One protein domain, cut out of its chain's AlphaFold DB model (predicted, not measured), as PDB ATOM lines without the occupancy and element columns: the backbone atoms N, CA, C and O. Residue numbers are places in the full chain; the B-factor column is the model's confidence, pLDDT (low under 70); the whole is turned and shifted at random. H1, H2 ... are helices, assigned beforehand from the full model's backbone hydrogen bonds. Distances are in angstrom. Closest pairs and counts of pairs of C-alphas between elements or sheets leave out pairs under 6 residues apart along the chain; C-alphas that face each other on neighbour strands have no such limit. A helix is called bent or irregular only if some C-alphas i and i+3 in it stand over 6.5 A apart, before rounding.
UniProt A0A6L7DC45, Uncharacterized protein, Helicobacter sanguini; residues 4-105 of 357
ATOM      1  N   LYS A   4     213.273 190.493 166.890       64.50
ATOM      2  CA  LYS A   4     211.871 190.452 167.343       64.50
ATOM      3  C   LYS A   4     210.890 190.204 166.189       64.50
ATOM      4  O   LYS A   4     209.961 189.414 166.339       64.50
ATOM      5  N   GLY A   5     211.107 190.840 165.035       62.97
ATOM      6  CA  GLY A   5     210.309 190.631 163.822       62.97
ATOM      7  C   GLY A   5     210.446 189.215 163.252       62.97
ATOM      8  O   GLY A   5     209.439 188.587 162.928       62.97
ATOM      9  N   LYS A   6     211.666 188.664 163.216       62.34
ATOM     10  CA  LYS A   6     211.920 187.286 162.746       62.34
ATOM     11  C   LYS A   6     211.277 186.228 163.655       62.34
ATOM     12  O   LYS A   6     210.601 185.328 163.162       62.34
ATOM     13  N   LEU A   7     211.402 186.370 164.980       63.56
ATOM     14  CA  LEU A   7     210.771 185.467 165.959       63.56
ATOM     15  C   LEU A   7     209.236 185.528 165.920       63.56
ATOM     16  O   LEU A   7     208.566 184.504 166.077       63.56
ATOM     17  N   LYS A   8     208.665 186.718 165.696       62.72
ATOM     18  CA  LYS A   8     207.217 186.895 165.514       62.72
ATOM     19  C   LYS A   8     206.728 186.141 164.276       62.72
ATOM     20  O   LYS A   8     205.748 185.407 164.381       62.72
ATOM     21  N   ASN A   9     207.437 186.260 163.153       65.62
ATOM     22  CA  ASN A   9     207.089 185.565 161.913       65.62
ATOM     23  C   ASN A   9     207.195 184.043 162.049       65.62
ATOM     24  O   ASN A   9     206.245 183.345 161.712       65.62
ATOM     25  N   LEU A  10     208.275 183.524 162.641       66.56
ATOM     26  CA  LEU A  10     208.440 182.082 162.858       66.56
ATOM     27  C   LEU A  10     207.309 181.488 163.717       66.56
ATOM     28  O   LEU A  10     206.754 180.438 163.394       66.56
ATOM     29  N   ARG A  11     206.908 182.183 164.792       63.34
ATOM     30  CA  ARG A  11     205.778 181.762 165.642       63.34
ATOM     31  C   ARG A  11     204.442 181.752 164.896       63.34
ATOM     32  O   ARG A  11     203.589 180.925 165.216       63.34
ATOM     33  N   ILE A  12     204.238 182.673 163.955       67.56
ATOM     34  CA  ILE A  12     203.040 182.707 163.105       67.56
ATOM     35  C   ILE A  12     203.044 181.492 162.171       67.56
ATOM     36  O   ILE A  12     202.062 180.751 162.152       67.56
ATOM     37  N   THR A  13     204.165 181.224 161.496       69.56
ATOM     38  CA  THR A  13     204.314 180.082 160.582       69.56
ATOM     39  C   THR A  13     204.075 178.741 161.280       69.56
ATOM     40  O   THR A  13     203.268 177.945 160.813       69.56
ATOM     41  N   ILE A  14     204.688 178.503 162.447       66.81
ATOM     42  CA  ILE A  14     204.508 177.242 163.197       66.81
ATOM     43  C   ILE A  14     203.042 177.031 163.605       66.81
ATOM     44  O   ILE A  14     202.516 175.920 163.528       66.81
ATOM     45  N   ARG A  15     202.356 178.094 164.046       64.75
ATOM     46  CA  ARG A  15     200.936 178.010 164.425       64.75
ATOM     47  C   ARG A  15     200.041 177.700 163.230       64.75
ATOM     48  O   ARG A  15     199.109 176.918 163.391       64.75
ATOM     49  N   LYS A  16     200.352 178.271 162.064       65.50
ATOM     50  CA  LYS A  16     199.640 178.026 160.807       65.50
ATOM     51  C   LYS A  16     199.727 176.554 160.400       65.50
ATOM     52  O   LYS A  16     198.696 175.895 160.311       65.50
ATOM     53  N   VAL A  17     200.944 176.008 160.336       73.38
ATOM     54  CA  VAL A  17     201.185 174.585 160.027       73.38
ATOM     55  C   VAL A  17     200.458 173.660 161.012       73.38
ATOM     56  O   VAL A  17     199.897 172.636 160.628       73.38
ATOM     57  N   ARG A  18     200.415 174.023 162.302       78.44
ATOM     58  CA  ARG A  18     199.706 173.226 163.315       78.44
ATOM     59  C   ARG A  18     198.189 173.218 163.109       78.44
ATOM     60  O   ARG A  18     197.581 172.174 163.320       78.44
ATOM     61  N   TYR A  19     197.584 174.348 162.745       80.44
ATOM     62  CA  TYR A  19     196.147 174.417 162.466       80.44
ATOM     63  C   TYR A  19     195.789 173.587 161.231       80.44
ATOM     64  O   TYR A  19     194.923 172.722 161.319       80.44
ATOM     65  N   GLU A  20     196.522 173.769 160.131       82.38
ATOM     66  CA  GLU A  20     196.317 173.019 158.885       82.38
ATOM     67  C   GLU A  20     196.414 171.507 159.121       82.38
ATOM     68  O   GLU A  20     195.537 170.761 158.697       82.38
ATOM     69  N   ARG A  21     197.404 171.050 159.900       84.88
ATOM     70  CA  ARG A  21     197.537 169.629 160.258       84.88
ATOM     71  C   ARG A  21     196.352 169.100 161.070       84.88
ATOM     72  O   ARG A  21     195.942 167.963 160.861       84.88
ATOM     73  N   ILE A  22     195.800 169.895 161.993       86.25
ATOM     74  CA  ILE A  22     194.607 169.502 162.762       86.25
ATOM     75  C   ILE A  22     193.410 169.336 161.825       86.25
ATOM     76  O   ILE A  22     192.727 168.319 161.908       86.25
ATOM     77  N   ILE A  23     193.178 170.303 160.933       87.88
ATOM     78  CA  ILE A  23     192.069 170.248 159.975       87.88
ATOM     79  C   ILE A  23     192.246 169.082 159.000       87.88
ATOM     80  O   ILE A  23     191.305 168.329 158.793       87.88
ATOM     81  N   TYR A  24     193.453 168.865 158.475       88.50
ATOM     82  CA  TYR A  24     193.746 167.750 157.575       88.50
ATOM     83  C   TYR A  24     193.489 166.392 158.239       88.50
ATOM     84  O   TYR A  24     192.817 165.533 157.674       88.50
ATOM     85  N   ASN A  25     193.967 166.206 159.474       89.62
ATOM     86  CA  ASN A  25     193.709 164.986 160.239       89.62
ATOM     87  C   ASN A  25     192.216 164.796 160.535       89.62
ATOM     88  O   ASN A  25     191.724 163.673 160.490       89.62
ATOM     89  N   PHE A  26     191.497 165.881 160.834       90.25
ATOM     90  CA  PHE A  26     190.055 165.842 161.059       90.25
ATOM     91  C   PHE A  26     189.288 165.458 159.789       90.25
ATOM     92  O   PHE A  26     188.458 164.553 159.837       90.25
ATOM     93  N   ALA A  27     189.610 166.078 158.652       89.19
ATOM     94  CA  ALA A  27     189.008 165.777 157.356       89.19
ATOM     95  C   ALA A  27     189.237 164.309 156.954       89.19
ATOM     96  O   ALA A  27     188.315 163.636 156.513       89.19
ATOM     97  N   ASN A  28     190.440 163.775 157.201       90.06
ATOM     98  CA  ASN A  28     190.764 162.361 156.971       90.06
ATOM     99  C   ASN A  28     190.102 161.389 157.957       90.06
ATOM    100  O   ASN A  28     190.259 160.182 157.805       90.06
ATOM    101  N   SER A  29     189.389 161.877 158.977       91.06
ATOM    102  CA  SER A  29     188.586 161.011 159.848       91.06
ATOM    103  C   SER A  29     187.233 160.626 159.235       91.06
ATOM    104  O   SER A  29     186.500 159.846 159.846       91.06
ATOM    105  N   PHE A  30     186.912 161.163 158.052       87.50
ATOM    106  CA  PHE A  30     185.746 160.817 157.246       87.50
ATOM    107  C   PHE A  30     186.182 160.000 156.028       87.50
ATOM    108  O   PHE A  30     187.163 160.339 155.366       87.50
ATOM    109  N   ASN A  31     185.433 158.938 155.723       87.19
ATOM    110  CA  ASN A  31     185.660 158.116 154.528       87.19
ATOM    111  C   ASN A  31     185.064 158.749 153.263       87.19
ATOM    112  O   ASN A  31     185.496 158.441 152.156       87.19
ATOM    113  N   ASP A  32     184.072 159.623 153.428       86.62
ATOM    114  CA  ASP A  32     183.425 160.327 152.330       86.62
ATOM    115  C   ASP A  32     184.338 161.443 151.797       86.62
ATOM    116  O   ASP A  32     184.730 162.367 152.523       86.62
ATOM    117  N   ILE A  33     184.693 161.339 150.515       85.31
ATOM    118  CA  ILE A  33     185.600 162.271 149.844       85.31
ATOM    119  C   ILE A  33     184.992 163.670 149.685       85.31
ATOM    120  O   ILE A  33     185.727 164.654 149.758       85.31
ATOM    121  N   ASN A  34     183.670 163.780 149.536       83.62
ATOM    122  CA  ASN A  34     182.977 165.061 149.436       83.62
ATOM    123  C   ASN A  34     183.009 165.767 150.794       83.62
ATOM    124  O   ASN A  34     183.445 166.917 150.869       83.62
ATOM    125  N   ILE A  35     182.697 165.041 151.881       85.06
ATOM    126  CA  ILE A  35     182.835 165.536 153.267       85.06
ATOM    127  C   ILE A  35     184.239 166.059 153.525       85.06
ATOM    128  O   ILE A  35     184.409 167.191 153.990       85.06
ATOM    129  N   LYS A  36     185.248 165.270 153.160       87.38
ATOM    130  CA  LYS A  36     186.643 165.675 153.275       87.38
ATOM    131  C   LYS A  36     186.933 166.957 152.491       87.38
ATOM    132  O   LYS A  36     187.520 167.873 153.065       87.38
ATOM    133  N   ASN A  37     186.534 167.039 151.222       84.12
ATOM    134  CA  ASN A  37     186.822 168.195 150.371       84.12
ATOM    135  C   ASN A  37     186.163 169.470 150.902       84.12
ATOM    136  O   ASN A  37     186.861 170.459 151.088       84.12
ATOM    137  N   VAL A  38     184.883 169.436 151.283       83.19
ATOM    138  CA  VAL A  38     184.212 170.627 151.834       83.19
ATOM    139  C   VAL A  38     184.825 171.061 153.159       83.19
ATOM    140  O   VAL A  38     184.953 172.260 153.387       83.19
ATOM    141  N   ILE A  39     185.240 170.135 154.031       84.88
ATOM    142  CA  ILE A  39     185.983 170.480 155.255       84.88
ATOM    143  C   ILE A  39     187.290 171.190 154.895       84.88
ATOM    144  O   ILE A  39     187.620 172.212 155.493       84.88
ATOM    145  N   LEU A  40     188.049 170.656 153.938       84.44
ATOM    146  CA  LEU A  40     189.320 171.245 153.527       84.44
ATOM    147  C   LEU A  40     189.102 172.626 152.904       84.44
ATOM    148  O   LEU A  40     189.716 173.580 153.372       84.44
ATOM    149  N   ASP A  41     188.182 172.766 151.957       79.44
ATOM    150  CA  ASP A  41     187.864 174.042 151.316       79.44
ATOM    151  C   ASP A  41     187.353 175.051 152.350       79.44
ATOM    152  O   ASP A  41     187.926 176.122 152.533       79.44
ATOM    153  N   SER A  42     186.361 174.663 153.151       76.94
ATOM    154  CA  SER A  42     185.685 175.556 154.098       76.94
ATOM    155  C   SER A  42     186.472 175.829 155.379       76.94
ATOM    156  O   SER A  42     186.087 176.702 156.147       76.94
ATOM    157  N   MET A  43     187.554 175.107 155.688       77.75
ATOM    158  CA  MET A  43     188.318 175.323 156.931       77.75
ATOM    159  C   MET A  43     189.799 175.635 156.685       77.75
ATOM    160  O   MET A  43     190.404 176.293 157.539       77.75
ATOM    161  N   LEU A  44     190.389 175.240 155.546       70.88
ATOM    162  CA  LEU A  44     191.761 175.612 155.159       70.88
ATOM    163  C   LEU A  44     191.839 176.938 154.400       70.88
ATOM    164  O   LEU A  44     192.843 177.640 154.553       70.88
ATOM    165  N   GLU A  45     190.792 177.343 153.674       66.38
ATOM    166  CA  GLU A  45     190.682 178.707 153.123       66.38
ATOM    167  C   GLU A  45     190.846 179.768 154.237       66.38
ATOM    168  O   GLU A  45     191.375 180.862 154.043       66.38
ATOM    169  N   PHE A  46     190.536 179.379 155.475       61.78
ATOM    170  CA  PHE A  46     190.587 180.206 156.676       61.78
ATOM    171  C   PHE A  46     191.899 180.102 157.459       61.78
ATOM    172  O   PHE A  46     191.966 180.544 158.612       61.78
ATOM    173  N   LYS A  47     192.978 179.597 156.847       59.06
ATOM    174  CA  LYS A  47     194.331 179.614 157.439       59.06
ATOM    175  C   LYS A  47     194.800 181.021 157.838       59.06
ATOM    176  O   LYS A  47     195.584 181.160 158.777       59.06
ATOM    177  N   ASP A  48     194.270 182.047 157.169       56.31
ATOM    178  CA  ASP A  48     194.546 183.467 157.415       56.31
ATOM    179  C   ASP A  48     193.382 184.194 158.135       56.31
ATOM    180  O   ASP A  48     193.435 185.405 158.344       56.31
ATOM    181  N   SER A  49     192.341 183.462 158.561       64.50
ATOM    182  CA  SER A  49     191.239 184.007 159.369       64.50
ATOM    183  C   SER A  49     191.693 184.425 160.771       64.50
ATOM    184  O   SER A  49     192.762 184.041 161.262       64.50
ATOM    185  N   ASN A  50     190.864 185.223 161.447       69.25
ATOM    186  CA  ASN A  50     191.177 185.676 162.792       69.25
ATOM    187  C   ASN A  50     191.283 184.480 163.779       69.25
ATOM    188  O   ASN A  50     190.707 183.403 163.603       69.25
ATOM    189  N   LYS A  51     192.018 184.670 164.882       77.06
ATOM    190  CA  LYS A  51     192.243 183.614 165.892       77.06
ATOM    191  C   LYS A  51     190.965 183.147 166.600       77.06
ATOM    192  O   LYS A  51     190.982 182.076 167.211       77.06
ATOM    193  N   VAL A  52     189.909 183.960 166.603       79.69
ATOM    194  CA  VAL A  52     188.613 183.630 167.209       79.69
ATOM    195  C   VAL A  52     187.931 182.551 166.374       79.69
ATOM    196  O   VAL A  52     187.578 181.518 166.941       79.69
ATOM    197  N   THR A  53     187.881 182.714 165.050       80.81
ATOM    198  CA  THR A  53     187.326 181.731 164.107       80.81
ATOM    199  C   THR A  53     188.034 180.385 164.235       80.81
ATOM    200  O   THR A  53     187.403 179.378 164.553       80.81
ATOM    201  N   GLN A  54     189.368 180.365 164.144       80.69
ATOM    202  CA  GLN A  54     190.149 179.126 164.290       80.69
ATOM    203  C   GLN A  54     189.917 178.433 165.643       80.69
ATOM    204  O   GLN A  54     189.856 177.204 165.736       80.69
ATOM    205  N   ARG A  55     189.788 179.213 166.726       84.81
ATOM    206  CA  ARG A  55     189.526 178.675 168.068       84.81
ATOM    207  C   ARG A  55     188.119 178.097 168.174       84.81
ATOM    208  O   ARG A  55     187.977 177.049 168.801       84.81
ATOM    209  N   PHE A  56     187.119 178.772 167.611       88.25
ATOM    210  CA  PHE A  56     185.741 178.298 167.591       88.25
ATOM    211  C   PHE A  56     185.655 176.962 166.858       88.25
ATOM    212  O   PHE A  56     185.200 175.979 167.437       88.25
ATOM    213  N   ILE A  57     186.200 176.899 165.644       86.12
ATOM    214  CA  ILE A  57     186.226 175.689 164.823       86.12
ATOM    215  C   ILE A  57     186.878 174.531 165.591       86.12
ATOM    216  O   ILE A  57     186.270 173.480 165.776       86.12
ATOM    217  N   ARG A  58     188.082 174.746 166.144       86.06
ATOM    218  CA  ARG A  58     188.809 173.705 166.889       86.06
ATOM    219  C   ARG A  58     188.036 173.186 168.105       86.06
ATOM    220  O   ARG A  58     188.143 172.008 168.431       86.06
ATOM    221  N   LYS A  59     187.299 174.055 168.801       90.88
ATOM    222  CA  LYS A  59     186.483 173.666 169.963       90.88
ATOM    223  C   LYS A  59     185.240 172.866 169.575       90.88
ATOM    224  O   LYS A  59     184.733 172.136 170.417       90.88
ATOM    225  N   ASN A  60     184.770 172.993 168.336       92.06
ATOM    226  CA  ASN A  60     183.529 172.382 167.870       92.06
ATOM    227  C   ASN A  60     183.740 171.200 166.912       92.06
ATOM    228  O   ASN A  60     182.756 170.662 166.426       92.06
ATOM    229  N   LEU A  61     184.976 170.737 166.675       91.25
ATOM    230  CA  LEU A  61     185.252 169.604 165.772       91.25
ATOM    231  C   LEU A  61     184.433 168.345 166.103       91.25
ATOM    232  O   LEU A  61     183.962 167.671 165.196       91.25
ATOM    233  N   TYR A  62     184.232 168.042 167.391       92.75
ATOM    234  CA  TYR A  62     183.388 166.917 167.806       92.75
ATOM    235  C   TYR A  62     181.932 167.097 167.355       92.75
ATOM    236  O   TYR A  62     181.385 166.203 166.721       92.75
ATOM    237  N   LYS A  63     181.350 168.283 167.585       94.50
ATOM    238  CA  LYS A  63     179.982 168.617 167.159       94.50
ATOM    239  C   LYS A  63     179.830 168.611 165.640       94.50
ATOM    240  O   LYS A  63     178.838 168.115 165.133       94.50
ATOM    241  N   ILE A  64     180.831 169.124 164.919       93.75
ATOM    242  CA  ILE A  64     180.880 169.058 163.451       93.75
ATOM    243  C   ILE A  64     180.838 167.593 163.008       93.75
ATOM    244  O   ILE A  64     180.064 167.233 162.131       93.75
ATOM    245  N   LYS A  65     181.634 166.719 163.637       93.06
ATOM    246  CA  LYS A  65     181.649 165.293 163.295       93.06
ATOM    247  C   LYS A  65     180.328 164.594 163.584       93.06
ATOM    248  O   LYS A  65     179.874 163.818 162.750       93.06
ATOM    249  N   GLU A  66     179.743 164.859 164.743       94.75
ATOM    250  CA  GLU A  66     178.434 164.334 165.132       94.75
ATOM    251  C   GLU A  66     177.354 164.763 164.130       94.75
ATOM    252  O   GLU A  66     176.670 163.910 163.569       94.75
ATOM    253  N   TRP A  67     177.297 166.059 163.805       95.75
ATOM    254  CA  TRP A  67     176.377 166.621 162.819       95.75
ATOM    255  C   TRP A  67     176.526 165.980 161.437       95.75
ATOM    256  O   TRP A  67     175.561 165.428 160.916       95.75
ATOM    257  N   LEU A  68     177.735 165.973 160.869       93.56
ATOM    258  CA  LEU A  68     177.995 165.413 159.534       93.56
ATOM    259  C   LEU A  68     177.758 163.892 159.461       93.56
ATOM    260  O   LEU A  68     177.627 163.333 158.375       93.56
ATOM    261  N   SER A  69     177.711 163.208 160.609       92.38
ATOM    262  CA  SER A  69     177.400 161.775 160.690       92.38
ATOM    263  C   SER A  69     175.909 161.491 160.903       92.38
ATOM    264  O   SER A  69     175.494 160.338 160.750       92.38
ATOM    265  N   SER A  70     175.119 162.511 161.255       95.19
ATOM    266  CA  SER A  70     173.697 162.391 161.578       95.19
ATOM    267  C   SER A  70     172.847 162.027 160.357       95.19
ATOM    268  O   SER A  70     173.217 162.297 159.212       95.19
ATOM    269  N   ASN A  71     171.689 161.410 160.603       95.06
ATOM    270  CA  ASN A  71     170.726 161.110 159.539       95.06
ATOM    271  C   ASN A  71     170.109 162.394 158.974       95.06
ATOM    272  O   ASN A  71     170.005 162.524 157.762       95.06
ATOM    273  N   GLU A  72     169.813 163.374 159.834       94.94
ATOM    274  CA  GLU A  72     169.272 164.670 159.414       94.94
ATOM    275  C   GLU A  72     170.185 165.365 158.393       94.94
ATOM    276  O   GLU A  72     169.719 165.826 157.351       94.94
ATOM    277  N   PHE A  73     171.499 165.392 158.647       94.44
ATOM    278  CA  PHE A  73     172.463 165.930 157.690       94.44
ATOM    279  C   PHE A  73     172.409 165.194 156.348       94.44
ATOM    280  O   PHE A  73     172.339 165.828 155.294       94.44
ATOM    281  N   LYS A  74     172.426 163.857 156.384       91.94
ATOM    282  CA  LYS A  74     172.445 163.020 155.178       91.94
ATOM    283  C   LYS A  74     171.192 163.190 154.332       91.94
ATOM    284  O   LYS A  74     171.296 163.240 153.116       91.94
ATOM    285  N   GLU A  75     170.035 163.307 154.970       92.62
ATOM    286  CA  GLU A  75     168.745 163.419 154.287       92.62
ATOM    287  C   GLU A  75     168.499 164.821 153.716       92.62
ATOM    288  O   GLU A  75     167.908 164.951 152.648       92.62
ATOM    289  N   LYS A  76     168.936 165.877 154.414       90.50
ATOM    290  CA  LYS A  76     168.568 167.265 154.078       90.50
ATOM    291  C   LYS A  76     169.688 168.076 153.428       90.50
ATOM    292  O   LYS A  76     169.396 169.051 152.737       90.50
ATOM    293  N   TYR A  77     170.954 167.725 153.660       89.81
ATOM    294  CA  TYR A  77     172.084 168.600 153.335       89.81
ATOM    295  C   TYR A  77     173.212 167.945 152.532       89.81
ATOM    296  O   TYR A  77     173.944 168.683 151.879       89.81
ATOM    297  N   ALA A  78     173.373 166.618 152.539       86.00
ATOM    298  CA  ALA A  78     174.541 165.963 151.930       86.00
ATOM    299  C   ALA A  78     174.736 166.253 150.429       86.00
ATOM    300  O   ALA A  78     175.876 166.325 149.976       86.00
ATOM    301  N   ASP A  79     173.652 166.496 149.688       85.00
ATOM    302  CA  ASP A  79     173.703 166.819 148.254       85.00
ATOM    303  C   ASP A  79     173.994 168.304 147.963       85.00
ATOM    304  O   ASP A  79     174.120 168.711 146.806       85.00
ATOM    305  N   SER A  80     174.096 169.150 148.995       84.25
ATOM    306  CA  SER A  80     174.417 170.564 148.811       84.25
ATOM    307  C   SER A  80     175.906 170.765 148.506       84.25
ATOM    308  O   SER A  80     176.752 170.290 149.264       84.25
ATOM    309  N   PRO A  81     176.274 171.572 147.491       81.12
ATOM    310  CA  PRO A  81     177.676 171.903 147.226       81.12
ATOM    311  C   PRO A  81     178.340 172.694 148.367       81.12
ATOM    312  O   PRO A  81     179.564 172.728 148.463       81.12
ATOM    313  N   PHE A  82     177.547 173.329 149.238       87.69
ATOM    314  CA  PHE A  82     178.022 174.120 150.374       87.69
ATOM    315  C   PHE A  82     177.234 173.778 151.639       87.69
ATOM    316  O   PHE A  82     176.663 174.663 152.278       87.69
ATOM    317  N   TYR A  83     177.158 172.497 152.003       91.19
ATOM    318  CA  TYR A  83     176.427 172.117 153.210       91.19
ATOM    319  C   TYR A  83     177.019 172.727 154.488       91.19
ATOM    320  O   TYR A  83     178.239 172.918 154.601       91.19
ATOM    321  N   PRO A  84     176.159 173.002 155.481       93.94
ATOM    322  CA  PRO A  84     176.573 173.572 156.748       93.94
ATOM    323  C   PRO A  84     177.358 172.547 157.572       93.94
ATOM    324  O   PRO A  84     176.949 171.397 157.732       93.94
ATOM    325  N   LEU A  85     178.484 172.974 158.143       93.44
ATOM    326  CA  LEU A  85     179.345 172.125 158.976       93.44
ATOM    327  C   LEU A  85     178.838 171.981 160.422       93.44
ATOM    328  O   LEU A  85     179.365 171.175 161.184       93.44
ATOM    329  N   LEU A  86     177.817 172.740 160.811       94.62
ATOM    330  CA  LEU A  86     177.068 172.588 162.061       94.62
ATOM    331  C   LEU A  86     175.575 172.651 161.748       94.62
ATOM    332  O   LEU A  86     175.207 173.277 160.758       94.62
ATOM    333  N   ASN A  87     174.726 172.078 162.605       94.31
ATOM    334  CA  ASN A  87     173.277 172.151 162.420       94.31
ATOM    335  C   ASN A  87     172.801 173.626 162.428       94.31
ATOM    336  O   ASN A  87     172.922 174.289 163.469       94.31
ATOM    337  N   PRO A  88     172.267 174.164 161.308       92.44
ATOM    338  CA  PRO A  88     171.764 175.535 161.250       92.44
ATOM    339  C   PRO A  88     170.580 175.796 162.181       92.44
ATOM    340  O   PRO A  88     170.381 176.944 162.570       92.44
ATOM    341  N   ASP A  89     169.815 174.756 162.519       89.94
ATOM    342  CA  ASP A  89     168.584 174.861 163.302       89.94
ATOM    343  C   ASP A  89     168.872 174.871 164.822       89.94
ATOM    344  O   ASP A  89     168.102 175.427 165.603       89.94
ATOM    345  N   GLU A  90     170.032 174.356 165.256       90.31
ATOM    346  CA  GLU A  90     170.447 174.336 166.671       90.31
ATOM    347  C   GLU A  90     171.428 175.454 167.048       90.31
ATOM    348  O   GLU A  90     171.641 175.751 168.231       90.31
ATOM    349  N   ILE A  91     172.081 176.076 166.062       88.75
ATOM    350  CA  ILE A  91     173.101 177.079 166.344       88.75
ATOM    351  C   ILE A  91     172.482 178.432 166.686       88.75
ATOM    352  O   ILE A  91     171.688 179.017 165.950       88.75
ATOM    353  N   ASN A  92     172.912 179.001 167.809       87.88
ATOM    354  CA  ASN A  92     172.543 180.363 168.147       87.88
ATOM    355  C   ASN A  92     173.479 181.351 167.443       87.88
ATOM    356  O   ASN A  92     174.570 181.663 167.931       87.88
ATOM    357  N   TYR A  93     173.003 181.878 166.317       87.69
ATOM    358  CA  TYR A  93     173.688 182.875 165.497       87.69
ATOM    359  C   TYR A  93     174.176 184.100 166.291       87.69
ATOM    360  O   TYR A  93     175.155 184.740 165.921       87.69
ATOM    361  N   LYS A  94     173.575 184.420 167.441       84.12
ATOM    362  CA  LYS A  94     173.953 185.581 168.270       84.12
ATOM    363  C   LYS A  94     175.277 185.396 169.008       84.12
ATOM    364  O   LYS A  94     175.832 186.367 169.512       84.12
ATOM    365  N   TYR A  95     175.774 184.162 169.086       86.69
ATOM    366  CA  TYR A  95     177.028 183.823 169.758       86.69
ATOM    367  C   TYR A  95     178.148 183.422 168.793       86.69
ATOM    368  O   TYR A  95     179.233 183.048 169.245       86.69
ATOM    369  N   ILE A  96     177.914 183.512 167.481       88.94
ATOM    370  CA  ILE A  96     178.940 183.302 166.458       88.94
ATOM    371  C   ILE A  96     179.103 184.570 165.624       88.94
ATOM    372  O   ILE A  96     178.150 185.320 165.407       88.94
ATOM    373  N   THR A  97     180.328 184.816 165.174       89.00
ATOM    374  CA  THR A  97     180.619 185.940 164.284       89.00
ATOM    375  C   THR A  97     180.209 185.597 162.854       89.00
ATOM    376  O   THR A  97     180.193 184.426 162.471       89.00
ATOM    377  N   ASP A  98     179.944 186.623 162.060       89.19
ATOM    378  CA  ASP A  98     179.772 186.555 160.606       89.19
ATOM    379  C   ASP A  98     180.839 185.697 159.901       89.19
ATOM    380  O   ASP A  98     180.512 184.771 159.161       89.19
ATOM    381  N   ASP A  99     182.113 185.912 160.229       87.94
ATOM    382  CA  ASP A  99     183.231 185.145 159.688       87.94
ATOM    383  C   ASP A  99     183.135 183.652 160.016       87.94
ATOM    384  O   ASP A  99     183.478 182.818 159.185       87.94
ATOM    385  N   VAL A 100     182.681 183.296 161.225       89.50
ATOM    386  CA  VAL A 100     182.485 181.890 161.610       89.50
ATOM    387  C   VAL A 100     181.330 181.291 160.817       89.50
ATOM    388  O   VAL A 100     181.455 180.163 160.344       89.50
ATOM    389  N   ALA A 101     180.235 182.034 160.654       91.81
ATOM    390  CA  ALA A 101     179.086 181.575 159.888       91.81
ATOM    391  C   ALA A 101     179.444 181.317 158.420       91.81
ATOM    392  O   ALA A 101     179.176 180.228 157.916       91.81
ATOM    393  N   TYR A 102     180.148 182.250 157.777       90.19
ATOM    394  CA  TYR A 102     180.613 182.079 156.400       90.19
ATOM    395  C   TYR A 102     181.593 180.903 156.253       90.19
ATOM    396  O   TYR A 102     181.499 180.130 155.297       90.19
ATOM    397  N   SER A 103     182.523 180.729 157.206       86.25
ATOM    398  CA  SER A 103     183.469 179.601 157.201       86.25
ATOM    399  C   SER A 103     182.796 178.248 157.347       86.25
ATOM    400  O   SER A 103     183.242 177.274 156.761       86.25
ATOM    401  N   LEU A 104     181.743 178.162 158.152       90.62
ATOM    402  CA  LEU A 104     181.055 176.903 158.413       90.62
ATOM    403  C   LEU A 104     179.901 176.647 157.438       90.62
ATOM    404  O   LEU A 104     179.101 175.750 157.692       90.62
ATOM    405  N   ASN A 105     179.824 177.424 156.349       92.44
ATOM    406  CA  ASN A 105     178.738 177.401 155.368       92.44
ATOM    407  C   ASN A 105     177.353 177.470 156.031       92.44
ATOM    408  O   ASN A 105     176.412 176.792 155.625       92.44
TER     409      ASN A 105
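This is residues 4 to 105 of the 357 residues of an uncharacterized protein of Helicobacter sanguini (UniProt A0A6L7DC45). A long helix, H1, forms a hairpin with H2, and its residues 4 to 14 stick out as a free arm from a compact body. In that body the bent helix H3 runs past the hairpin, short H5 packs on H2 and the arm H3a, and short H4 lies at the end far from Lys 4. The printed part has 102 residues with five named helices, H1 to H5 in order, and no named strand; the class is all helix. It is compact, with a radius of gyration of the C-alphas of 14.6 A, yet elongated, spanning 52 by 32 by 21 A, the arm making the length.

H1, residues 4 to 27, runs 35.1 A from C-alpha 4 at (211.871, 190.452, 167.343). H2, residues 33 to 48, runs 24.2 A and is irregular: C-alphas 45 and 48 are 7.5 A apart. H3, residues 51 to 69, was assigned as one helix by its hydrogen bonds but is bent: C-alphas 59 and 62 are 7.7 A apart. Its arms are H3a, residues 51 to 59, and H3b, residues 62 to 69. H4 is residues 71 to 76; H5, residues 98 to 103, ends at C-alpha 103 at (183.469, 179.601, 157.201).

With residues 16 to 27 alone, H1 touches H2 at a shallow tilt of 15 degrees, opposite ways; the closest C-alphas, of Ala 27 and Lys 36, are 4.7 A apart. H3a touches H5, closest at the C-alphas of Thr 53 and Val 100, 5.4 A. H4 and H5 are apart. Every O i to N i+4 pair is within hydrogen-bond range in H1, H3a, H3b, H4 and H5, and 9 of 12 in H2.

The printed part has no cut. The link from H4 to H5, 21 residues, is long. pLDDT is under 70 in residues 4 to 16 and 45 to 50.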